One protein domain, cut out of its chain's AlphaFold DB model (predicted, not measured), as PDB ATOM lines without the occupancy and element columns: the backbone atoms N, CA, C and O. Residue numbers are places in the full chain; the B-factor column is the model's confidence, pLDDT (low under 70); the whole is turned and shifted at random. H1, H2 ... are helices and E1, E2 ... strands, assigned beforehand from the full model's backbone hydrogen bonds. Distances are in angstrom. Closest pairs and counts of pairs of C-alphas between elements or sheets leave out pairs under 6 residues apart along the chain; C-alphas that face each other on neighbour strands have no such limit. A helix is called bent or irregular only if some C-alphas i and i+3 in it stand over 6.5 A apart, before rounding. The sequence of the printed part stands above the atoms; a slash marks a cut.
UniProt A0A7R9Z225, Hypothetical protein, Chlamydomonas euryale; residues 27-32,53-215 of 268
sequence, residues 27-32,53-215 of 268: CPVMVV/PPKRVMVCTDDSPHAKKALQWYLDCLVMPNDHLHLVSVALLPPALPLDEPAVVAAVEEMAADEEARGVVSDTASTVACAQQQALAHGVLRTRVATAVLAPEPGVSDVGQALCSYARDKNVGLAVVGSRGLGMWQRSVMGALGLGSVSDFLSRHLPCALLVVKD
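AT A GLANCE: This is residues 27 to 32 and 53 to 215 of the 268 residues of the protein "Hypothetical protein" of Chlamydomonas euryale (UniProt A0A7R9Z225). A strongly twisted six-stranded sheet stands in the middle, covered by H1 and H3 on one face and by H4 and H6 on the other. The long H3 runs out past the sheet at its first residues, and with H2 beyond it makes an arm along the longest span, while residues 186 to 194, of which 186 to 188 belong to H5, stick out elsewhere. The printed part has 169 residues, with six named helices and six named strands in the order E1 E2 H1 E3 H2 H3 E4 H4 E5 H5 H6 E6. The sheet is mixed, its order E1 E6 E5 E2 E3 E4, and the class is mixed, helices and strands. The whole is compact, with a radius of gyration of the C-alphas of 17.2 A and spans of 54 by 39 by 26 A.

IN THESE COORDINATES: Across the sheet, E1 holds residues 29 to 31, E6 residues 209 to 214, E5 residues 174 to 179, E2 residues 56 to 60, E3 residues 84 to 90 and E4 residues 145 to 150. E1 begins at C-alpha 29, (6.031, 21.019, -11.089), and E6 ends at C-alpha 214, (5.216, 16.064, -17.126). E3, the longest strand, measures 19.4 A from first to last C-alpha. H3, residues 115 to 137, is the longest helix at 32.3 A and begins at C-alpha 115, (-27.677, 10.600, -27.887). H1, residues 65 to 77, measures 17.9 A, H4, residues 158 to 169, 16.8 A, and H2, residues 101 to 111, 14.8 A. H5 is residues 181 to 188 and H6 residues 198 to 205. H5 is neither bent nor irregular, but only just: C-alphas 181 and 184 are 6.3 A apart.

HOW THE PARTS SIT: E2 and E3 are parallel neighbours, with N 59 and O 86 within hydrogen-bond range at 2.8 A. E3 and E4 are parallel, with N 87 and O 146 at 2.8 A; E5 and E2 are parallel, with N 176 and O 58 at 2.7 A; E6 and E5 are parallel, with N 175 and O 209 at 2.8 A. The edge strand E1 is antiparallel to E6, with N 31 and O 210 at 2.8 A. E2, H1, E3, then E3, H2 H3, E4, and E5, H5 H6, E6 are strand-helix-strand units, two parallel neighbour strands with helices between; E4, H4, E5 is a split one, with E2 and E3 between its strands. Each of these four crossovers is right-handed. The helices on both faces make three layers. H3 is over E3 and E4 at a height over the sheet of 8.6 A, its closest C-alphas to E3 being Val 128 and Leu 87, 6.2 A apart. H1, on the same face, has a height of 7.5 A. H1 and H3 only just touch, with 3 pairs of C-alphas within 8 A, the closest Leu 75 and Ala 135 at 7.1 A. On the opposite face H4 is over E2 and E3 and H6 over E6. H4 and H6 touch at a steep tilt of 49 degrees, the closest C-alphas being Gly 160 and Val 198, 5.4 A apart. H2 and H5 are not on the sheet and touch no helix. Every O i to N i+4 pair is within hydrogen-bond range in H1, H3, H4 and H6; in H2 5 of 7 are, in H5 2 of 4.

THE WHOLE: The C-alphas of Cys 77 and Pro 102, the two farthest apart, are 54.7 A from each other. Residues 33 to 52 are not printed, and C-alphas 32 and 53 stand 17.0 A apart across the cut. Of the links that are printed whole, none is long. The mean pLDDT of the printed part is 83.4; residues 53 to 54, 94 to 114, 155 and 181 to 196 are under 70.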
ATOM      1  N   CYS A  27      10.604  17.794 -15.199       88.75
ATOM      2  CA  CYS A  27      10.066  17.108 -14.032       88.75
ATOM      3  C   CYS A  27       8.674  17.655 -13.659       88.75
ATOM      4  O   CYS A  27       8.310  18.748 -14.103       88.75
ATOM      5  N   PRO A  28       7.887  16.915 -12.855       93.06
ATOM      6  CA  PRO A  28       6.639  17.423 -12.297       93.06
ATOM      7  C   PRO A  28       6.860  18.732 -11.532       93.06
ATOM      8  O   PRO A  28       7.833  18.871 -10.793       93.06
ATOM      9  N   VAL A  29       5.951  19.690 -11.712       93.00
ATOM     10  CA  VAL A  29       6.031  21.019 -11.089       93.00
ATOM     11  C   VAL A  29       4.854  21.193 -10.149       93.00
ATOM     12  O   VAL A  29       3.707  21.084 -10.578       93.00
ATOM     13  N   MET A  30       5.135  21.495  -8.883       93.88
ATOM     14  CA  MET A  30       4.116  21.867  -7.909       93.88
ATOM     15  C   MET A  30       4.108  23.383  -7.716       93.88
ATOM     16  O   MET A  30       5.109  23.974  -7.313       93.88
ATOM     17  N   VAL A  31       2.971  24.010  -7.989       91.38
ATOM     18  CA  VAL A  31       2.716  25.426  -7.729       91.38
ATOM     19  C   VAL A  31       1.950  25.534  -6.421       91.38
ATOM     20  O   VAL A  31       0.830  25.038  -6.305       91.38
ATOM     21  N   VAL A  32       2.559  26.189  -5.436       89.69
ATOM     22  CA  VAL A  32       1.964  26.423  -4.118       89.69
ATOM     23  C   VAL A  32       1.648  27.901  -3.980       89.69
ATOM     24  O   VAL A  32       2.482  28.758  -4.271       89.69
ATOM     25  N   PRO A  53      -2.035  16.139   8.222       58.41
ATOM     26  CA  PRO A  53      -3.481  15.978   8.184       58.41
ATOM     27  C   PRO A  53      -3.929  15.414   6.826       58.41
ATOM     28  O   PRO A  53      -3.305  15.727   5.804       58.41
ATOM     29  N   PRO A  54      -4.996  14.591   6.803       64.38
ATOM     30  CA  PRO A  54      -5.498  13.968   5.582       64.38
ATOM     31  C   PRO A  54      -5.805  15.030   4.528       64.38
ATOM     32  O   PRO A  54      -6.525  15.995   4.801       64.38
ATOM     33  N   LYS A  55      -5.274  14.853   3.317       86.19
ATOM     34  CA  LYS A  55      -5.496  15.799   2.224       86.19
ATOM     35  C   LYS A  55      -6.641  15.311   1.353       86.19
ATOM     36  O   LYS A  55      -6.783  14.124   1.076       86.19
ATOM     37  N   ARG A  56      -7.459  16.251   0.885       95.31
ATOM     38  CA  ARG A  56      -8.366  16.008  -0.238       95.31
ATOM     39  C   ARG A  56      -7.606  16.314  -1.513       95.31
ATOM     40  O   ARG A  56      -7.227  17.466  -1.731       95.31
ATOM     41  N   VAL A  57      -7.351  15.288  -2.310       97.31
ATOM     42  CA  VAL A  57      -6.579  15.401  -3.545       97.31
ATOM     43  C   VAL A  57      -7.505  15.189  -4.725       97.31
ATOM     44  O   VAL A  57      -8.163  14.163  -4.815       97.31
ATOM     45  N   MET A  58      -7.558  16.161  -5.627       98.19
ATOM     46  CA  MET A  58      -8.269  16.047  -6.892       98.19
ATOM     47  C   MET A  58      -7.285  15.637  -7.978       98.19
ATOM     48  O   MET A  58      -6.342  16.370  -8.242       98.19
ATOM     49  N   VAL A  59      -7.507  14.506  -8.636       98.19
ATOM     50  CA  VAL A  59      -6.782  14.153  -9.860       98.19
ATOM     51  C   VAL A  59      -7.722  14.389 -11.030       98.19
ATOM     52  O   VAL A  59      -8.774  13.756 -11.125       98.19
ATOM     53  N   CYS A  60      -7.350  15.324 -11.901       97.38
ATOM     54  CA  CYS A  60      -8.105  15.604 -13.111       97.38
ATOM     55  C   CYS A  60      -7.773  14.538 -14.152       97.38
ATOM     56  O   CYS A  60      -6.617  14.370 -14.550       97.38
ATOM     57  N   THR A  61      -8.800  13.824 -14.579       95.44
ATOM     58  CA  THR A  61      -8.722  12.704 -15.508       95.44
ATOM     59  C   THR A  61      -9.388  13.073 -16.823       95.44
ATOM     60  O   THR A  61     -10.436  13.705 -16.808       95.44
ATOM     61  N   ASP A  62      -8.811  12.651 -17.938       92.00
ATOM     62  CA  ASP A  62      -9.428  12.607 -19.265       92.00
ATOM     63  C   ASP A  62      -8.944  11.319 -19.969       92.00
ATOM     64  O   ASP A  62      -8.166  10.551 -19.391       92.00
ATOM     65  N   ASP A  63      -9.388  11.044 -21.199       88.38
ATOM     66  CA  ASP A  63      -8.921   9.854 -21.929       88.38
ATOM     67  C   ASP A  63      -7.469   9.991 -22.448       88.38
ATOM     68  O   ASP A  63      -6.904   9.083 -23.068       88.38
ATOM     69  N   SER A  64      -6.792  11.111 -22.160       91.00
ATOM     70  CA  SER A  64      -5.432  11.331 -22.632       91.00
ATOM     71  C   SER A  64      -4.403  10.470 -21.880       91.00
ATOM     72  O   SER A  64      -4.518  10.217 -20.673       91.00
ATOM     73  N   PRO A  65      -3.299  10.087 -22.549       91.38
ATOM     74  CA  PRO A  65      -2.173   9.422 -21.893       91.38
ATOM     75  C   PRO A  65      -1.572  10.244 -20.744       91.38
ATOM     76  O   PRO A  65      -1.054   9.687 -19.777       91.38
ATOM     77  N   HIS A  66      -1.644  11.576 -20.826       92.38
ATOM     78  CA  HIS A  66      -1.037  12.461 -19.837       92.38
ATOM     79  C   HIS A  66      -1.807  12.458 -18.517       92.38
ATOM     80  O   HIS A  66      -1.178  12.498 -17.462       92.38
ATOM     81  N   ALA A  67      -3.139  12.382 -18.557       94.00
ATOM     82  CA  ALA A  67      -3.946  12.261 -17.349       94.00
ATOM     83  C   ALA A  67      -3.762  10.894 -16.679       94.00
ATOM     84  O   ALA A  67      -3.524  10.832 -15.472       94.00
ATOM     85  N   LYS A  68      -3.754   9.808 -17.466       94.69
ATOM     86  CA  LYS A  68      -3.460   8.444 -16.982       94.69
ATOM     87  C   LYS A  68      -2.093   8.379 -16.291       94.69
ATOM     88  O   LYS A  68      -1.961   7.851 -15.187       94.69
ATOM     89  N   LYS A  69      -1.078   9.001 -16.897       94.44
ATOM     90  CA  LYS A  69       0.263   9.129 -16.316       94.44
ATOM     91  C   LYS A  69       0.299  10.002 -15.065       94.44
ATOM     92  O   LYS A  69       1.054   9.699 -14.149       94.44
ATOM     93  N   ALA A  70      -0.482  11.079 -15.016       96.00
ATOM     94  CA  ALA A  70      -0.553  11.943 -13.842       96.00
ATOM     95  C   ALA A  70      -1.144  11.208 -12.634       96.00
ATOM     96  O   ALA A  70      -0.589  11.306 -11.540       96.00
ATOM     97  N   LEU A  71      -2.208  10.427 -12.853       97.38
ATOM     98  CA  LEU A  71      -2.769   9.543 -11.836       97.38
ATOM     99  C   LEU A  71      -1.736   8.515 -11.371       97.38
ATOM    100  O   LEU A  71      -1.477   8.430 -10.175       97.38
ATOM    101  N   GLN A  72      -1.102   7.796 -12.303       96.75
ATOM    102  CA  GLN A  72      -0.084   6.798 -11.969       96.75
ATOM    103  C   GLN A  72       1.060   7.409 -11.150       96.75
ATOM    104  O   GLN A  72       1.407   6.898 -10.093       96.75
ATOM    105  N   TRP A  73       1.599   8.548 -11.592       96.31
ATOM    106  CA  TRP A  73       2.690   9.223 -10.895       96.31
ATOM    107  C   TRP A  73       2.290   9.645  -9.478       96.31
ATOM    108  O   TRP A  73       3.068   9.475  -8.543       96.31
ATOM    109  N   TYR A  74       1.077  10.179  -9.305       96.25
ATOM    110  CA  TYR A  74       0.564  10.540  -7.984       96.25
ATOM    111  C   TYR A  74       0.453   9.318  -7.066       96.25
ATOM    112  O   TYR A  74       0.900   9.381  -5.921       96.25
ATOM    113  N   LEU A  75      -0.098   8.216  -7.576       96.50
ATOM    114  CA  LEU A  75      -0.214   6.963  -6.836       96.50
ATOM    115  C   LEU A  75       1.167   6.428  -6.433       96.50
ATOM    116  O   LEU A  75       1.384   6.113  -5.272       96.50
ATOM    117  N   ASP A  76       2.139   6.416  -7.340       95.94
ATOM    118  CA  ASP A  76       3.470   5.870  -7.048       95.94
ATOM    119  C   ASP A  76       4.307   6.744  -6.108       95.94
ATOM    120  O   ASP A  76       5.158   6.231  -5.383       95.94
ATOM    121  N   CYS A  77       4.115   8.066  -6.146       93.50
ATOM    122  CA  CYS A  77       5.049   9.002  -5.516       93.50
ATOM    123  C   CYS A  77       4.483   9.767  -4.317       93.50
ATOM    124  O   CYS A  77       5.271  10.221  -3.488       93.50
ATOM    125  N   LEU A  78       3.168   9.995  -4.247       93.00
ATOM    126  CA  LEU A  78       2.582  10.958  -3.306       93.00
ATOM    127  C   LEU A  78       1.383  10.456  -2.507       93.00
ATOM    128  O   LEU A  78       1.054  11.103  -1.512       93.00
ATOM    129  N   VAL A  79       0.711   9.380  -2.924       93.94
ATOM    130  CA  VAL A  79      -0.498   8.924  -2.230       93.94
ATOM    131  C   VAL A  79      -0.181   8.522  -0.790       93.94
ATOM    132  O   VAL A  79       0.736   7.746  -0.524       93.94
ATOM    133  N   MET A  80      -0.964   9.040   0.155       90.75
ATOM    134  CA  MET A  80      -0.890   8.651   1.559       90.75
ATOM    135  C   MET A  80      -2.127   7.828   1.952       90.75
ATOM    136  O   MET A  80      -3.220   8.082   1.445       90.75
ATOM    137  N   PRO A  81      -2.022   6.897   2.925       85.94
ATOM    138  CA  PRO A  81      -3.151   6.053   3.350       85.94
ATOM    139  C   PRO A  81      -4.402   6.818   3.817       85.94
ATOM    140  O   PRO A  81      -5.515   6.295   3.783       85.94
ATOM    141  N   ASN A  82      -4.216   8.059   4.275       88.31
ATOM    142  CA  ASN A  82      -5.281   8.912   4.797       88.31
ATOM    143  C   ASN A  82      -5.800   9.939   3.780       88.31
ATOM    144  O   ASN A  82      -6.687  10.723   4.123       88.31
ATOM    145  N   ASP A  83      -5.280   9.951   2.552       91.38
ATOM    146  CA  ASP A  83      -5.763  10.875   1.533       91.38
ATOM    147  C   ASP A  83      -7.172  10.497   1.069       91.38
ATOM    148  O   ASP A  83      -7.542   9.328   0.961       91.38
ATOM    149  N   HIS A  84      -7.969  11.521   0.786       95.94
ATOM    150  CA  HIS A  84      -9.251  11.391   0.111       95.94
ATOM    151  C   HIS A  84      -9.065  11.780  -1.351       95.94
ATOM    152  O   HIS A  84      -8.860  12.954  -1.665       95.94
ATOM    153  N   LEU A  85      -9.138  10.793  -2.236       97.69
ATOM    154  CA  LEU A  85      -8.918  10.957  -3.660       97.69
ATOM    155  C   LEU A  85     -10.231  11.296  -4.370       97.69
ATOM    156  O   LEU A  85     -11.206  10.558  -4.283       97.69
ATOM    157  N   HIS A  86     -10.247  12.404  -5.094       98.44
ATOM    158  CA  HIS A  86     -11.332  12.840  -5.958       98.44
ATOM    159  C   HIS A  86     -10.875  12.685  -7.414       98.44
ATOM    160  O   HIS A  86     -10.003  13.419  -7.869       98.44
ATOM    161  N   LEU A  87     -11.442  11.727  -8.143       98.44
ATOM    162  CA  LEU A  87     -11.170  11.498  -9.563       98.44
ATOM    163  C   LEU A  87     -12.215  12.243 -10.387       98.44
ATOM    164  O   LEU A  87     -13.407  11.933 -10.303       98.44
ATOM    165  N   VAL A  88     -11.779  13.264 -11.121       98.38
ATOM    166  CA  VAL A  88     -12.680  14.260 -11.710       98.38
ATOM    167  C   VAL A  88     -12.406  14.399 -13.196       98.38
ATOM    168  O   VAL A  88     -11.278  14.679 -13.588       98.38
ATOM    169  N   SER A  89     -13.441  14.258 -14.018       96.88
ATOM    170  CA  SER A  89     -13.381  14.534 -15.455       96.88
ATOM    171  C   SER A  89     -14.456  15.542 -15.856       96.88
ATOM    172  O   SER A  89     -15.502  15.616 -15.211       96.88
ATOM    173  N   VAL A  90     -14.203  16.329 -16.901       94.56
ATOM    174  CA  VAL A  90     -15.159  17.305 -17.447       94.56
ATOM    175  C   VAL A  90     -15.647  16.803 -18.803       94.56
ATOM    176  O   VAL A  90     -14.845  16.613 -19.713       94.56
ATOM    177  N   ALA A  91     -16.955  16.587 -18.933       91.00
ATOM    178  CA  ALA A  91     -17.597  16.136 -20.162       91.00
ATOM    179  C   ALA A  91     -17.783  17.325 -21.113       91.00
ATOM    180  O   ALA A  91     -18.627  18.184 -20.872       91.00
ATOM    181  N   LEU A  92     -16.991  17.394 -22.185       84.94
ATOM    182  CA  LEU A  92     -17.091  18.452 -23.195       84.94
ATOM    183  C   LEU A  92     -18.315  18.226 -24.088       84.94
ATOM    184  O   LEU A  92     -18.225  17.579 -25.127       84.94
ATOM    185  N   LEU A  93     -19.458  18.737 -23.642       77.44
ATOM    186  CA  LEU A  93     -20.724  18.641 -24.362       77.44
ATOM    187  C   LEU A  93     -20.670  19.442 -25.680       77.44
ATOM    188  O   LEU A  93     -20.027  20.498 -25.714       77.44
ATOM    189  N   PRO A  94     -21.347  18.979 -26.748       65.56
ATOM    190  CA  PRO A  94     -21.494  19.749 -27.979       65.56
ATOM    191  C   PRO A  94     -22.096  21.137 -27.696       65.56
ATOM    192  O   PRO A  94     -22.976  21.263 -26.838       65.56
ATOM    193  N   PRO A  95     -21.639  22.206 -28.376       57.78
ATOM    194  CA  PRO A  95     -22.209  23.532 -28.186       57.78
ATOM    195  C   PRO A  95     -23.670  23.547 -28.649       57.78
ATOM    196  O   PRO A  95     -23.963  23.223 -29.799       57.78
ATOM    197  N   ALA A  96     -24.580  23.975 -27.770       55.25
ATOM    198  CA  ALA A  96     -25.955  24.267 -28.156       55.25
ATOM    199  C   ALA A  96     -25.941  25.370 -29.225       55.25
ATOM    200  O   ALA A  96     -25.333  26.428 -29.022       55.25
ATOM    201  N   LEU A  97     -26.578  25.126 -30.372       53.78
ATOM    202  CA  LEU A  97     -26.696  26.140 -31.417       53.78
ATOM    203  C   LEU A  97     -27.421  27.374 -30.846       53.78
ATOM    204  O   LEU A  97     -28.440  27.212 -30.169       53.78
ATOM    205  N   PRO A  98     -26.942  28.603 -31.108       50.38
ATOM    206  CA  PRO A  98     -27.673  29.807 -30.739       50.38
ATOM    207  C   PRO A  98     -28.919  29.900 -31.625       50.38
ATOM    208  O   PRO A  98     -28.835  30.282 -32.790       50.38
ATOM    209  N   LEU A  99     -30.064  29.490 -31.084       55.84
ATOM    210  CA  LEU A  99     -31.365  29.564 -31.739       55.84
ATOM    211  C   LEU A  99     -32.264  30.571 -31.008       55.84
ATOM    212  O   LEU A  99     -32.146  30.758 -29.798       55.84
ATOM    213  N   ASP A 100     -33.158  31.220 -31.755       59.84
ATOM    214  CA  ASP A 100     -34.094  32.226 -31.244       59.84
ATOM    215  C   ASP A 100     -35.095  31.627 -30.227       59.84
ATOM    216  O   ASP A 100     -35.460  30.458 -30.323       59.84
ATOM    217  N   GLU A 101     -35.598  32.434 -29.284       56.97
ATOM    218  CA  GLU A 101     -36.484  32.058 -28.150       56.97
ATOM    219  C   GLU A 101     -37.562  30.968 -28.414       56.97
ATOM    220  O   GLU A 101     -37.669  30.041 -27.609       56.97
ATOM    221  N   PRO A 102     -38.360  30.985 -29.506       57.59
ATOM    222  CA  PRO A 102     -39.343  29.922 -29.767       57.59
ATOM    223  C   PRO A 102     -38.716  28.593 -30.230       57.59
ATOM    224  O   PRO A 102     -39.335  27.542 -30.080       57.59
ATOM    225  N   ALA A 103     -37.495  28.621 -30.766       56.12
ATOM    226  CA  ALA A 103     -36.716  27.435 -31.106       56.12
ATOM    227  C   ALA A 103     -35.942  26.885 -29.896       56.12
ATOM    228  O   ALA A 103     -35.626  25.701 -29.886       56.12
ATOM    229  N   VAL A 104     -35.715  27.687 -28.847       54.69
ATOM    230  CA  VAL A 104     -35.098  27.235 -27.588       54.69
ATOM    231  C   VAL A 104     -35.965  26.191 -26.887       54.69
ATOM    232  O   VAL A 104     -35.428  25.205 -26.414       54.69
ATOM    233  N   VAL A 105     -37.295  26.333 -26.847       55.84
ATOM    234  CA  VAL A 105     -38.168  25.344 -26.175       55.84
ATOM    235  C   VAL A 105     -38.157  23.997 -26.907       55.84
ATOM    236  O   VAL A 105     -38.003  22.959 -26.267       55.84
ATOM    237  N   ALA A 106     -38.235  24.014 -28.241       55.97
ATOM    238  CA  ALA A 106     -38.139  22.805 -29.062       55.97
ATOM    239  C   ALA A 106     -36.735  22.176 -28.997       55.97
ATOM    240  O   ALA A 106     -36.609  20.969 -28.831       55.97
ATOM    241  N   ALA A 107     -35.680  22.997 -29.036       55.09
ATOM    242  CA  ALA A 107     -34.303  22.543 -28.895       55.09
ATOM    243  C   ALA A 107     -34.001  22.032 -27.479       55.09
ATOM    244  O   ALA A 107     -33.229  21.100 -27.341       55.09
ATOM    245  N   VAL A 108     -34.606  22.579 -26.419       56.19
ATOM    246  CA  VAL A 108     -34.453  22.087 -25.036       56.19
ATOM    247  C   VAL A 108     -35.111  20.713 -24.868       56.19
ATOM    248  O   VAL A 108     -34.554  19.862 -24.173       56.19
ATOM    249  N   GLU A 109     -36.243  20.459 -25.532       51.88
ATOM    250  CA  GLU A 109     -36.862  19.126 -25.585       51.88
ATOM    251  C   GLU A 109     -36.042  18.129 -26.429       51.88
ATOM    252  O   GLU A 109     -35.912  16.970 -26.034       51.88
ATOM    253  N   GLU A 110     -35.414  18.571 -27.528       50.03
ATOM    254  CA  GLU A 110     -34.509  17.749 -28.354       50.03
ATOM    255  C   GLU A 110     -33.161  17.466 -27.654       50.03
ATOM    256  O   GLU A 110     -32.678  16.335 -27.651       50.03
ATOM    257  N   MET A 111     -32.593  18.459 -26.965       51.88
ATOM    258  CA  MET A 111     -31.341  18.367 -26.197       51.88
ATOM    259  C   MET A 111     -31.473  17.449 -24.977       51.88
ATOM    260  O   MET A 111     -30.513  16.784 -24.591       51.88
ATOM    261  N   ALA A 112     -32.668  17.348 -24.381       50.62
ATOM    262  CA  ALA A 112     -32.947  16.364 -23.331       50.62
ATOM    263  C   ALA A 112     -32.836  14.903 -23.834       50.62
ATOM    264  O   ALA A 112     -32.754  13.968 -23.023       50.62
ATOM    265  N   ALA A 113     -32.791  14.703 -25.157       52.50
ATOM    266  CA  ALA A 113     -32.707  13.423 -25.847       52.50
ATOM    267  C   ALA A 113     -31.453  13.255 -26.725       52.50
ATOM    268  O   ALA A 113     -31.383  12.265 -27.449       52.50
ATOM    269  N   ASP A 114     -30.463  14.150 -26.644       67.75
ATOM    270  CA  ASP A 114     -29.278  14.068 -27.499       67.75
ATOM    271  C   ASP A 114     -28.412  12.845 -27.133       67.75
ATOM    272  O   ASP A 114     -27.780  12.764 -26.070       67.75
ATOM    273  N   GLU A 115     -28.451  11.836 -28.004       72.31
ATOM    274  CA  GLU A 115     -27.677  10.600 -27.887       72.31
ATOM    275  C   GLU A 115     -26.171  10.895 -27.909       72.31
ATOM    276  O   GLU A 115     -25.411  10.224 -27.207       72.31
ATOM    277  N   GLU A 116     -25.746  11.953 -28.608       74.88
ATOM    278  CA  GLU A 116     -24.353  12.396 -28.660       74.88
ATOM    279  C   GLU A 116     -23.900  12.946 -27.303       74.88
ATOM    280  O   GLU A 116     -22.896  12.489 -26.747       74.88
ATOM    281  N   ALA A 117     -24.681  13.846 -26.697       78.94
ATOM    282  CA  ALA A 117     -24.409  14.360 -25.354       78.94
ATOM    283  C   ALA A 117     -24.368  13.237 -24.299       78.94
ATOM    284  O   ALA A 117     -23.492  13.220 -23.427       78.94
ATOM    285  N   ARG A 118     -25.284  12.260 -24.388       82.44
ATOM    286  CA  ARG A 118     -25.277  11.069 -23.519       82.44
ATOM    287  C   ARG A 118     -24.043  10.200 -23.747       82.44
ATOM    288  O   ARG A 118     -23.475   9.716 -22.766       82.44
ATOM    289  N   GLY A 119     -23.616  10.039 -24.997       86.81
ATOM    290  CA  GLY A 119     -22.380   9.356 -25.370       86.81
ATOM    291  C   GLY A 119     -21.164   9.997 -24.706       86.81
ATOM    292  O   GLY A 119     -20.441   9.325 -23.976       86.81
ATOM    293  N   VAL A 120     -21.013  11.321 -24.827       88.56
ATOM    294  CA  VAL A 120     -19.905  12.065 -24.200       88.56
ATOM    295  C   VAL A 120     -19.885  11.882 -22.681       88.56
ATOM    296  O   VAL A 120     -18.829  11.628 -22.095       88.56
ATOM    297  N   VAL A 121     -21.037  11.989 -22.012       90.62
ATOM    298  CA  VAL A 121     -21.121  11.786 -20.556       90.62
ATOM    299  C   VAL A 121     -20.779  10.341 -20.178       90.62
ATOM    300  O   VAL A 121     -20.060  10.128 -19.200       90.62
ATOM    301  N   SER A 122     -21.241   9.358 -20.953       92.12
ATOM    302  CA  SER A 122     -20.943   7.933 -20.756       92.12
ATOM    303  C   SER A 122     -19.449   7.621 -20.918       92.12
ATOM    304  O   SER A 122     -18.853   6.947 -20.071       92.12
ATOM    305  N   ASP A 123     -18.805   8.161 -21.951       92.69
ATOM    306  CA  ASP A 123     -17.368   7.995 -22.200       92.69
ATOM    307  C   ASP A 123     -16.536   8.658 -21.096       92.69
ATOM    308  O   ASP A 123     -15.562   8.100 -20.571       92.69
ATOM    309  N   THR A 124     -16.980   9.835 -20.654       93.88
ATOM    310  CA  THR A 124     -16.369  10.562 -19.539       93.88
ATOM    311  C   THR A 124     -16.521   9.792 -18.223       93.88
ATOM    312  O   THR A 124     -15.569   9.690 -17.444       93.88
ATOM    313  N   ALA A 125     -17.684   9.184 -17.975       94.88
ATOM    314  CA  ALA A 125     -17.908   8.325 -16.815       94.88
ATOM    315  C   ALA A 125     -17.021   7.071 -16.857       94.88
ATOM    316  O   ALA A 125     -16.444   6.695 -15.836       94.88
ATOM    317  N   SER A 126     -16.847   6.469 -18.037       96.75
ATOM    318  CA  SER A 126     -15.958   5.320 -18.249       96.75
ATOM    319  C   SER A 126     -14.496   5.671 -17.961       96.75
ATOM    320  O   SER A 126     -13.792   4.908 -17.298       96.75
ATOM    321  N   THR A 127     -14.059   6.869 -18.361       96.56
ATOM    322  CA  THR A 127     -12.730   7.412 -18.029       96.56
ATOM    323  C   THR A 127     -12.516   7.473 -16.515       96.56
ATOM    324  O   THR A 127     -11.512   6.974 -15.998       96.56
ATOM    325  N   VAL A 128     -13.478   8.037 -15.779       97.38
ATOM    326  CA  VAL A 128     -13.390   8.155 -14.317       97.38
ATOM    327  C   VAL A 128     -13.466   6.781 -13.639       97.38
ATOM    328  O   VAL A 128     -12.769   6.540 -12.651       97.38
ATOM    329  N   ALA A 129     -14.260   5.851 -14.175       97.75
ATOM    330  CA  ALA A 129     -14.345   4.482 -13.675       97.75
ATOM    331  C   ALA A 129     -13.020   3.720 -13.851       97.75
ATOM    332  O   ALA A 129     -12.574   3.046 -12.921       97.75
ATOM    333  N   CYS A 130     -12.353   3.872 -14.998       97.88
ATOM    334  CA  CYS A 130     -11.030   3.296 -15.243       97.88
ATOM    335  C   CYS A 130      -9.986   3.858 -14.262       97.88
ATOM    336  O   CYS A 130      -9.262   3.100 -13.614       97.88
ATOM    337  N   ALA A 131      -9.979   5.178 -14.059       97.94
ATOM    338  CA  ALA A 131      -9.128   5.824 -13.063       97.94
ATOM    339  C   ALA A 131      -9.403   5.312 -11.635       97.94
ATOM    340  O   ALA A 131      -8.476   5.096 -10.852       97.94
ATOM    341  N   GLN A 132     -10.674   5.075 -11.289       98.38
ATOM    342  CA  GLN A 132     -11.043   4.507  -9.994       98.38
ATOM    343  C   GLN A 132     -10.492   3.093  -9.843       98.38
ATOM    344  O   GLN A 132      -9.892   2.792  -8.815       98.38
ATOM    345  N   GLN A 133     -10.653   2.239 -10.854       98.06
ATOM    346  CA  GLN A 133     -10.100   0.885 -10.837       98.06
ATOM    347  C   GLN A 133      -8.580   0.897 -10.648       98.06
ATOM    348  O   GLN A 133      -8.073   0.133  -9.831       98.06
ATOM    349  N   GLN A 134      -7.871   1.803 -11.324       97.75
ATOM    350  CA  GLN A 134      -6.427   1.972 -11.166       97.75
ATOM    351  C   GLN A 134      -6.044   2.362  -9.728       97.75
ATOM    352  O   GLN A 134      -5.150   1.751  -9.147       97.75
ATOM    353  N   ALA A 135      -6.745   3.324  -9.117       97.38
ATOM    354  CA  ALA A 135      -6.492   3.719  -7.728       97.38
ATOM    355  C   ALA A 135      -6.769   2.577  -6.732       97.38
ATOM    356  O   ALA A 135      -5.991   2.358  -5.805       97.38
ATOM    357  N   LEU A 136      -7.853   1.821  -6.935       97.56
ATOM    358  CA  LEU A 136      -8.184   0.663  -6.099       97.56
ATOM    359  C   LEU A 136      -7.138  -0.451  -6.234       97.56
ATOM    360  O   LEU A 136      -6.736  -1.030  -5.228       97.56
ATOM    361  N   ALA A 137      -6.678  -0.731  -7.456       97.44
ATOM    362  CA  ALA A 137      -5.633  -1.720  -7.720       97.44
ATOM    363  C   ALA A 137      -4.287  -1.336  -7.084       97.44
ATOM    364  O   ALA A 137      -3.521  -2.212  -6.696       97.44
ATOM    365  N   HIS A 138      -4.027  -0.035  -6.923       96.56
ATOM    366  CA  HIS A 138      -2.861   0.489  -6.203       96.56
ATOM    367  C   HIS A 138      -3.000   0.408  -4.669       96.56
ATOM    368  O   HIS A 138      -2.053   0.667  -3.937       96.56
ATOM    369  N   GLY A 139      -4.169   0.010  -4.156       95.25
ATOM    370  CA  GLY A 139      -4.414  -0.172  -2.722       95.25
ATOM    371  C   GLY A 139      -5.111   1.005  -2.037       95.25
ATOM    372  O   GLY A 139      -5.244   1.006  -0.811       95.25
ATOM    373  N   VAL A 140      -5.609   1.995  -2.789       95.62
ATOM    374  CA  VAL A 140      -6.446   3.057  -2.216       95.62
ATOM    375  C   VAL A 140      -7.795   2.467  -1.801       95.62
ATOM    376  O   VAL A 140      -8.473   1.800  -2.580       95.62
ATOM    377  N   LEU A 141      -8.222   2.722  -0.562       96.00
ATOM    378  CA  LEU A 141      -9.501   2.218  -0.063       96.00
ATOM    379  C   LEU A 141     -10.676   2.823  -0.837       96.00
ATOM    380  O   LEU A 141     -10.760   4.038  -1.009       96.00
ATOM    381  N   ARG A 142     -11.665   1.998  -1.201       95.94
ATOM    382  CA  ARG A 142     -12.877   2.457  -1.906       95.94
ATOM    383  C   ARG A 142     -13.619   3.575  -1.171       95.94
ATOM    384  O   ARG A 142     -14.132   4.483  -1.810       95.94
ATOM    385  N   THR A 143     -13.636   3.548   0.161       96.12
ATOM    386  CA  THR A 143     -14.249   4.589   1.010       96.12
ATOM    387  C   THR A 143     -13.518   5.935   0.963       96.12
ATOM    388  O   THR A 143     -14.050   6.943   1.426       96.12
ATOM    389  N   ARG A 144     -12.301   5.964   0.412       95.56
ATOM    390  CA  ARG A 144     -11.466   7.156   0.240       95.56
ATOM    391  C   ARG A 144     -11.462   7.680  -1.196       95.56
ATOM    392  O   ARG A 144     -10.848   8.714  -1.428       95.56
ATOM    393  N   VAL A 145     -12.148   7.021  -2.131       97.38
ATOM    394  CA  VAL A 145     -12.231   7.457  -3.531       97.38
ATOM    395  C   VAL A 145     -13.624   8.006  -3.831       97.38
ATOM    396  O   VAL A 145     -14.620   7.297  -3.713       97.38
ATOM    397  N   ALA A 146     -13.685   9.261  -4.262       97.56
ATOM    398  CA  ALA A 146     -14.859   9.888  -4.849       97.56
ATOM    399  C   ALA A 146     -14.637  10.085  -6.353       97.56
ATOM    400  O   ALA A 146     -13.533  10.409  -6.786       97.56
ATOM    401  N   THR A 147     -15.688   9.916  -7.143       98.12
ATOM    402  CA  THR A 147     -15.676  10.112  -8.595       98.12
ATOM    403  C   THR A 147     -16.631  11.242  -8.970       98.12
ATOM    404  O   THR A 147     -17.662  11.424  -8.318       98.12
ATOM    405  N   ALA A 148     -16.293  12.033  -9.987       97.25
ATOM    406  CA  ALA A 148     -17.173  13.078 -10.501       97.25
ATOM    407  C   ALA A 148     -16.996  13.281 -12.009       97.25
ATOM    408  O   ALA A 148     -15.875  13.358 -12.509       97.25
ATOM    409  N   VAL A 149     -18.124  13.421 -12.701       96.19
ATOM    410  CA  VAL A 149     -18.203  13.930 -14.071       96.19
ATOM    411  C   VAL A 149     -18.844  15.308 -13.992       96.19
ATOM    412  O   VAL A 149     -19.928  15.446 -13.426       96.19
ATOM    413  N   LEU A 150     -18.151  16.325 -14.490       93.44
ATOM    414  CA  LEU A 150     -18.595  17.715 -14.450       93.44
ATOM    415  C   LEU A 150     -19.035  18.169 -15.838       93.44
ATOM    416  O   LEU A 150     -18.465  17.740 -16.841       93.44
ATOM    417  N   ALA A 151     -19.999  19.081 -15.883       89.62
ATOM    418  CA  ALA A 151     -20.250  19.876 -17.076       89.62
ATOM    419  C   ALA A 151     -19.252  21.054 -17.144       89.62
ATOM    420  O   ALA A 151     -18.788  21.512 -16.094       89.62
ATOM    421  N   PRO A 152     -18.909  21.548 -18.345       86.50
ATOM    422  CA  PRO A 152     -18.167  22.792 -18.511       86.50
ATOM    423  C   PRO A 152     -18.932  23.962 -17.875       86.50
ATOM    424  O   PRO A 152     -20.153  24.054 -18.003       86.50
ATOM    425  N   GLU A 153     -18.219  24.862 -17.200       82.44
ATOM    426  CA  GLU A 153     -18.801  26.091 -16.643       82.44
ATOM    427  C   GLU A 153     -18.406  27.286 -17.514       82.44
ATOM    428  O   GLU A 153     -17.214  27.457 -17.736       82.44
ATOM    429  N   PRO A 154     -19.336  28.150 -17.960       76.12
ATOM    430  CA  PRO A 154     -19.002  29.280 -18.825       76.12
ATOM    431  C   PRO A 154     -17.893  30.167 -18.242       76.12
ATOM    432  O   PRO A 154     -17.995  30.645 -17.107       76.12
ATOM    433  N   GLY A 155     -16.843  30.440 -19.019       68.69
ATOM    434  CA  GLY A 155     -15.782  31.345 -18.586       68.69
ATOM    435  C   GLY A 155     -14.636  31.511 -19.580       68.69
ATOM    436  O   GLY A 155     -14.754  31.249 -20.768       68.69
ATOM    437  N   VAL A 156     -13.483  31.972 -19.080       70.56
ATOM    438  CA  VAL A 156     -12.251  32.100 -19.890       70.56
ATOM    439  C   VAL A 156     -11.689  30.719 -20.271       70.56
ATOM    440  O   VAL A 156     -11.026  30.572 -21.294       70.56
ATOM    441  N   SER A 157     -11.948  29.701 -19.446       78.38
ATOM    442  CA  SER A 157     -11.694  28.293 -19.751       78.38
ATOM    443  C   SER A 157     -12.797  27.461 -19.123       78.38
ATOM    444  O   SER A 157     -12.824  27.332 -17.898       78.38
ATOM    445  N   ASP A 158     -13.671  26.873 -19.939       86.12
ATOM    446  CA  ASP A 158     -14.866  26.237 -19.382       86.12
ATOM    447  C   ASP A 158     -14.547  25.007 -18.516       86.12
ATOM    448  O   ASP A 158     -15.122  24.787 -17.448       86.12
ATOM    449  N   VAL A 159     -13.534  24.242 -18.933       91.31
ATOM    450  CA  VAL A 159     -12.977  23.119 -18.163       91.31
ATOM    451  C   VAL A 159     -12.283  23.614 -16.899       91.31
ATOM    452  O   VAL A 159     -12.493  23.081 -15.810       91.31
ATOM    453  N   GLY A 160     -11.427  24.630 -17.032       92.06
ATOM    454  CA  GLY A 160     -10.663  25.159 -15.909       92.06
ATOM    455  C   GLY A 160     -11.562  25.750 -14.823       92.06
ATOM    456  O   GLY A 160     -11.276  25.587 -13.636       92.06
ATOM    457  N   GLN A 161     -12.655  26.400 -15.221       93.25
ATOM    458  CA  GLN A 161     -13.633  26.993 -14.320       93.25
ATOM    459  C   GLN A 161     -14.381  25.917 -13.522       93.25
ATOM    460  O   GLN A 161     -14.362  25.973 -12.291       93.25
ATOM    461  N   ALA A 162     -14.903  24.882 -14.191       94.06
ATOM    462  CA  ALA A 162     -15.570  23.751 -13.536       94.06
ATOM    463  C   ALA A 162     -14.666  23.059 -12.497       94.06
ATOM    464  O   ALA A 162     -15.085  22.760 -11.375       94.06
ATOM    465  N   LEU A 163     -13.386  22.862 -12.829       96.44
ATOM    466  CA  LEU A 163     -12.400  22.284 -11.909       96.44
ATOM    467  C   LEU A 163     -12.114  23.193 -10.701       96.44
ATOM    468  O   LEU A 163     -11.976  22.701  -9.579       96.44
ATOM    469  N   CYS A 164     -12.038  24.512 -10.898       95.38
ATOM    470  CA  CYS A 164     -11.870  25.474  -9.806       95.38
ATOM    471  C   CYS A 164     -13.075  25.488  -8.855       95.38
ATOM    472  O   CYS A 164     -12.883  25.538  -7.636       95.38
ATOM    473  N   SER A 165     -14.294  25.442  -9.396       95.69
ATOM    474  CA  SER A 165     -15.534  25.375  -8.617       95.69
ATOM    475  C   SER A 165     -15.583  24.090  -7.790       95.69
ATOM    476  O   SER A 165     -15.681  24.157  -6.564       95.69
ATOM    477  N   TYR A 166     -15.329  22.932  -8.411       97.12
ATOM    478  CA  TYR A 166     -15.250  21.656  -7.696       97.12
ATOM    479  C   TYR A 166     -14.194  21.661  -6.582       97.12
ATOM    480  O   TYR A 166     -14.457  21.206  -5.464       97.12
ATOM    481  N   ALA A 167     -12.996  22.185  -6.868       96.00
ATOM    482  CA  ALA A 167     -11.909  22.247  -5.896       96.00
ATOM    483  C   ALA A 167     -12.287  23.066  -4.655       96.00
ATOM    484  O   ALA A 167     -11.962  22.667  -3.534       96.00
ATOM    485  N   ARG A 168     -13.007  24.178  -4.843       95.19
ATOM    486  CA  ARG A 168     -13.526  25.007  -3.752       95.19
ATOM    487  C   ARG A 168     -14.587  24.258  -2.950       95.19
ATOM    488  O   ARG A 168     -14.445  24.121  -1.739       95.19
ATOM    489  N   ASP A 169     -15.593  23.710  -3.623       96.06
ATOM    490  CA  ASP A 169     -16.752  23.082  -2.979       96.06
ATOM    491  C   ASP A 169     -16.385  21.827  -2.188       96.06
ATOM    492  O   ASP A 169     -16.974  21.520  -1.149       96.06
ATOM    493  N   LYS A 170     -15.390  21.077  -2.672       95.69
ATOM    494  CA  LYS A 170     -14.891  19.875  -1.998       95.69
ATOM    495  C   LYS A 170     -13.709  20.144  -1.073       95.69
ATOM    496  O   LYS A 170     -13.222  19.186  -0.483       95.69
ATOM    497  N   ASN A 171     -13.286  21.398  -0.891       94.06
ATOM    498  CA  ASN A 171     -12.123  21.769  -0.075       94.06
ATOM    499  C   ASN A 171     -10.867  20.962  -0.453       94.06
ATOM    500  O   ASN A 171     -10.202  20.362   0.394       94.06
ATOM    501  N   VAL A 172     -10.581  20.894  -1.751       94.88
ATOM    502  CA  VAL A 172      -9.401  20.215  -2.290       94.88
ATOM    503  C   VAL A 172      -8.148  20.975  -1.866       94.88
ATOM    504  O   VAL A 172      -8.043  22.177  -2.093       94.88
ATOM    505  N   GLY A 173      -7.177  20.271  -1.283       92.62
ATOM    506  CA  GLY A 173      -5.885  20.834  -0.877       92.62
ATOM    507  C   GLY A 173      -4.793  20.712  -1.945       92.62
ATOM    508  O   GLY A 173      -3.829  21.479  -1.927       92.62
ATOM    509  N   LEU A 174      -4.948  19.773  -2.882       95.00
ATOM    510  CA  LEU A 174      -4.030  19.538  -3.997       95.00
ATOM    511  C   LEU A 174      -4.812  19.095  -5.237       95.00
ATOM    512  O   LEU A 174      -5.542  18.109  -5.169       95.00
ATOM    513  N   ALA A 175      -4.631  19.777  -6.364       96.94
ATOM    514  CA  ALA A 175      -5.058  19.288  -7.672       96.94
ATOM    515  C   ALA A 175      -3.869  18.710  -8.447       96.94
ATOM    516  O   ALA A 175      -2.780  19.279  -8.426       96.94
ATOM    517  N   VAL A 176      -4.086  17.617  -9.168       97.62
ATOM    518  CA  VAL A 176      -3.092  16.934  -9.996       97.62
ATOM    519  C   VAL A 176      -3.596  16.901 -11.431       97.62
ATOM    520  O   VAL A 176      -4.701  16.427 -11.688       97.62
ATOM    521  N   VAL A 177      -2.784  17.384 -12.369       96.12
ATOM    522  CA  VAL A 177      -3.107  17.398 -13.801       96.12
ATOM    523  C   VAL A 177      -1.941  16.883 -14.635       96.12
ATOM    524  O   VAL A 177      -0.773  17.117 -14.319       96.12
ATOM    525  N   GLY A 178      -2.256  16.205 -15.736       92.25
ATOM    526  CA  GLY A 178      -1.279  15.872 -16.769       92.25
ATOM    527  C   GLY A 178      -1.021  17.052 -17.702       92.25
ATOM    528  O   GLY A 178      -1.892  17.889 -17.930       92.25
ATOM    529  N   SER A 179       0.175  17.121 -18.288       84.38
ATOM    530  CA  SER A 179       0.454  18.070 -19.370       84.38
ATOM    531  C   SER A 179       1.324  17.455 -20.465       84.38
ATOM    532  O   SER A 179       2.237  16.675 -20.193       84.38
ATOM    533  N   ARG A 180       1.052  17.856 -21.712       72.75
ATOM    534  CA  ARG A 180       1.601  17.233 -22.933       72.75
ATOM    535  C   ARG A 180       3.017  17.681 -23.312       72.75
ATOM    536  O   ARG A 180       3.562  17.245 -24.321       72.75
ATOM    537  N   GLY A 181       3.615  18.580 -22.526       60.03
ATOM    538  CA  GLY A 181       4.899  19.213 -22.845       60.03
ATOM    539  C   GLY A 181       4.884  20.051 -24.139       60.03
ATOM    540  O   GLY A 181       3.914  20.080 -24.896       60.03
ATOM    541  N   LEU A 182       5.985  20.758 -24.406       53.69
ATOM    542  CA  LEU A 182       6.111  21.676 -25.551       53.69
ATOM    543  C   LEU A 182       6.149  20.963 -26.923       53.69
ATOM    544  O   LEU A 182       5.736  21.540 -27.926       53.69
ATOM    545  N   GLY A 183       6.592  19.699 -26.981       51.72
ATOM    546  CA  GLY A 183       6.779  18.961 -28.242       51.72
ATOM    547  C   GLY A 183       5.482  18.572 -28.973       51.72
ATOM    548  O   GLY A 183       5.475  18.468 -30.200       51.72
ATOM    549  N   MET A 184       4.371  18.396 -28.244       49.72
ATOM    550  CA  MET A 184       3.028  18.230 -28.831       49.72
ATOM    551  C   MET A 184       2.321  19.575 -29.049       49.72
ATOM    552  O   MET A 184       1.485  19.699 -29.949       49.72
ATOM    553  N   TRP A 185       2.687  20.600 -28.268       51.31
ATOM    554  CA  TRP A 185       2.171  21.962 -28.412       51.31
ATOM    555  C   TRP A 185       2.608  22.583 -29.748       51.31
ATOM    556  O   TRP A 185       1.759  23.082 -30.475       51.31
ATOM    557  N   GLN A 186       3.870  22.411 -30.170       52.88
ATOM    558  CA  GLN A 186       4.344  22.884 -31.486       52.88
ATOM    559  C   GLN A 186       3.517  22.363 -32.681       52.88
ATOM    560  O   GLN A 186       3.416  23.058 -33.688       52.88
ATOM    561  N   ARG A 187       2.895  21.176 -32.577       52.84
ATOM    562  CA  ARG A 187       2.006  20.629 -33.622       52.84
ATOM    563  C   ARG A 187       0.550  21.074 -33.476       52.84
ATOM    564  O   ARG A 187      -0.126  21.238 -34.481       52.84
ATOM    565  N   SER A 188       0.077  21.281 -32.245       52.06
ATOM    566  CA  SER A 188      -1.321  21.656 -31.967       52.06
ATOM    567  C   SER A 188      -1.583  23.164 -32.141       52.06
ATOM    568  O   SER A 188      -2.673  23.565 -32.530       52.06
ATOM    569  N   VAL A 189      -0.581  24.013 -31.894       48.62
ATOM    570  CA  VAL A 189      -0.697  25.487 -31.956       48.62
ATOM    571  C   VAL A 189      -0.734  26.020 -33.378       48.62
ATOM    572  O   VAL A 189      -1.310  27.076 -33.607       48.62
ATOM    573  N   MET A 190      -0.187  25.281 -34.346       48.00
ATOM    574  CA  MET A 190      -0.258  25.689 -35.750       48.00
ATOM    575  C   MET A 190      -1.703  25.662 -36.296       48.00
ATOM    576  O   MET A 190      -1.951  26.240 -37.348       48.00
ATOM    577  N   GLY A 191      -2.651  25.020 -35.591       44.88
ATOM    578  CA  GLY A 191      -4.073  24.969 -35.965       44.88
ATOM    579  C   GLY A 191      -5.051  25.657 -35.000       44.88
ATOM    580  O   GLY A 191      -6.170  25.947 -35.407       44.88
ATOM    581  N   ALA A 192      -4.666  25.938 -33.748       48.62
ATOM    582  CA  ALA A 192      -5.580  26.408 -32.694       48.62
ATOM    583  C   ALA A 192      -4.997  27.588 -31.893       48.62
ATOM    584  O   ALA A 192      -4.796  27.521 -30.678       48.62
ATOM    585  N   LEU A 193      -4.674  28.675 -32.590       47.34
ATOM    586  CA  LEU A 193      -4.221  29.928 -31.988       47.34
ATOM    587  C   LEU A 193      -5.339  30.541 -31.124       47.34
ATOM    588  O   LEU A 193      -6.271  31.127 -31.664       47.34
ATOM    589  N   GLY A 194      -5.228  30.460 -29.792       48.50
ATOM    590  CA  GLY A 194      -5.888  31.450 -28.927       48.50
ATOM    591  C   GLY A 194      -6.284  31.054 -27.506       48.50
ATOM    592  O   GLY A 194      -6.484  31.953 -26.696       48.50
ATOM    593  N   LEU A 195      -6.383  29.770 -27.155       54.12
ATOM    594  CA  LEU A 195      -6.867  29.370 -25.825       54.12
ATOM    595  C   LEU A 195      -5.715  28.818 -24.976       54.12
ATOM    596  O   LEU A 195      -5.055  27.846 -25.348       54.12
ATOM    597  N   GLY A 196      -5.442  29.469 -23.842       65.12
ATOM    598  CA  GLY A 196      -4.477  28.987 -22.851       65.12
ATOM    599  C   GLY A 196      -4.804  27.560 -22.392       65.12
ATOM    600  O   GLY A 196      -5.952  27.122 -22.428       65.12
ATOM    601  N   SER A 197      -3.787  26.799 -21.982       80.50
ATOM    602  CA  SER A 197      -3.996  25.416 -21.526       80.50
ATOM    603  C   SER A 197      -4.789  25.360 -20.212       80.50
ATOM    604  O   SER A 197      -4.680  26.266 -19.386       80.50
ATOM    605  N   VAL A 198      -5.504  24.256 -19.956       88.38
ATOM    606  CA  VAL A 198      -6.180  24.025 -18.661       88.38
ATOM    607  C   VAL A 198      -5.191  24.167 -17.501       88.38
ATOM    608  O   VAL A 198      -5.486  24.840 -16.523       88.38
ATOM    609  N   SER A 199      -3.976  23.623 -17.622       88.44
ATOM    610  CA  SER A 199      -2.935  23.773 -16.595       88.44
ATOM    611  C   SER A 199      -2.514  25.227 -16.353       88.44
ATOM    612  O   SER A 199      -2.271  25.598 -15.207       88.44
ATOM    613  N   ASP A 200      -2.452  26.052 -17.402       87.94
ATOM    614  CA  ASP A 200      -2.130  27.477 -17.275       87.94
ATOM    615  C   ASP A 200      -3.265  28.223 -16.562       87.94
ATOM    616  O   ASP A 200      -3.028  28.921 -15.574       87.94
ATOM    617  N   PHE A 201      -4.511  27.977 -16.978       90.00
ATOM    618  CA  PHE A 201      -5.686  28.524 -16.308       90.00
ATOM    619  C   PHE A 201      -5.719  28.140 -14.822       90.00
ATOM    620  O   PHE A 201      -5.865  29.010 -13.962       90.00
ATOM    621  N   LEU A 202      -5.521  26.859 -14.497       91.88
ATOM    622  CA  LEU A 202      -5.522  26.375 -13.117       91.88
ATOM    623  C   LEU A 202      -4.385  26.991 -12.297       91.88
ATOM    624  O   LEU A 202      -4.610  27.387 -11.159       91.88
ATOM    625  N   SER A 203      -3.186  27.165 -12.859       90.12
ATOM    626  CA  SER A 203      -2.066  27.779 -12.128       90.12
ATOM    627  C   SER A 203      -2.377  29.198 -11.628       90.12
ATOM    628  O   SER A 203      -1.856  29.636 -10.595       90.12
ATOM    629  N   ARG A 204      -3.272  29.898 -12.339       88.44
ATOM    630  CA  ARG A 204      -3.709  31.274 -12.074       88.44
ATOM    631  C   ARG A 204      -4.999  31.363 -11.257       88.44
ATOM    632  O   ARG A 204      -5.157  32.337 -10.521       88.44
ATOM    633  N   HIS A 205      -5.864  30.354 -11.280       90.25
ATOM    634  CA  HIS A 205      -7.199  30.460 -10.672       90.25
ATOM    635  C   HIS A 205      -7.494  29.429  -9.582       90.25
ATOM    636  O   HIS A 205      -8.372  29.669  -8.755       90.25
ATOM    637  N   LEU A 206      -6.743  28.328  -9.517       90.56
ATOM    638  CA  LEU A 206      -7.002  27.267  -8.553       90.56
ATOM    639  C   LEU A 206      -6.821  27.785  -7.108       90.56
ATOM    640  O   LEU A 206      -5.843  28.491  -6.819       90.56
ATOM    641  N   PRO A 207      -7.743  27.465  -6.180       89.44
ATOM    642  CA  PRO A 207      -7.669  27.932  -4.794       89.44
ATOM    643  C   PRO A 207      -6.642  27.169  -3.943       89.44
ATOM    644  O   PRO A 207      -6.391  27.555  -2.805       89.44
ATOM    645  N   CYS A 208      -6.056  26.095  -4.470       90.69
ATOM    646  CA  CYS A 208      -5.161  25.194  -3.755       90.69
ATOM    647  C   CYS A 208      -3.871  24.912  -4.539       90.69
ATOM    648  O   CYS A 208      -3.624  25.513  -5.588       90.69
ATOM    649  N   ALA A 209      -3.012  24.040  -4.001       93.62
ATOM    650  CA  ALA A 209      -1.783  23.653  -4.682       93.62
ATOM    651  C   ALA A 209      -2.098  22.912  -5.991       93.62
ATOM    652  O   ALA A 209      -3.021  22.100  -6.044       93.62
ATOM    653  N   LEU A 210      -1.306  23.166  -7.032       94.69
ATOM    654  CA  LEU A 210      -1.426  22.511  -8.333       94.69
ATOM    655  C   LEU A 210      -0.153  21.725  -8.634       94.69
ATOM    656  O   LEU A 210       0.917  22.312  -8.763       94.69
ATOM    657  N   LEU A 211      -0.273  20.416  -8.811       95.75
ATOM    658  CA  LEU A 211       0.772  19.559  -9.348       95.75
ATOM    659  C   LEU A 211       0.523  19.315 -10.838       95.75
ATOM    660  O   LEU A 211      -0.481  18.724 -11.228       95.75
ATOM    661  N   VAL A 212       1.479  19.720 -11.666       95.19
ATOM    662  CA  VAL A 212       1.483  19.447 -13.101       95.19
ATOM    663  C   VAL A 212       2.499  18.352 -13.395       95.19
ATOM    664  O   VAL A 212       3.709  18.583 -13.345       95.19
ATOM    665  N   VAL A 213       2.012  17.159 -13.730       94.62
ATOM    666  CA  VAL A 213       2.853  16.017 -14.104       94.62
ATOM    667  C   VAL A 213       3.276  16.150 -15.569       94.62
ATOM    668  O   VAL A 213       2.478  16.466 -16.459       94.62
ATOM    669  N   LYS A 214       4.575  15.948 -15.811       89.25
ATOM    670  CA  LYS A 214       5.216  16.064 -17.126       89.25
ATOM    671  C   LYS A 214       5.524  14.697 -17.710       89.25
ATOM    672  O   LYS A 214       5.855  13.756 -16.991       89.25
ATOM    673  N   ASP A 215       5.523  14.617 -19.036       76.69
ATOM    674  CA  ASP A 215       5.845  13.376 -19.741       76.69
ATOM    675  C   ASP A 215       7.308  12.918 -19.549       76.69
ATOM    676  O   ASP A 215       7.608  11.729 -19.613       76.69
TER     677      ASP A 215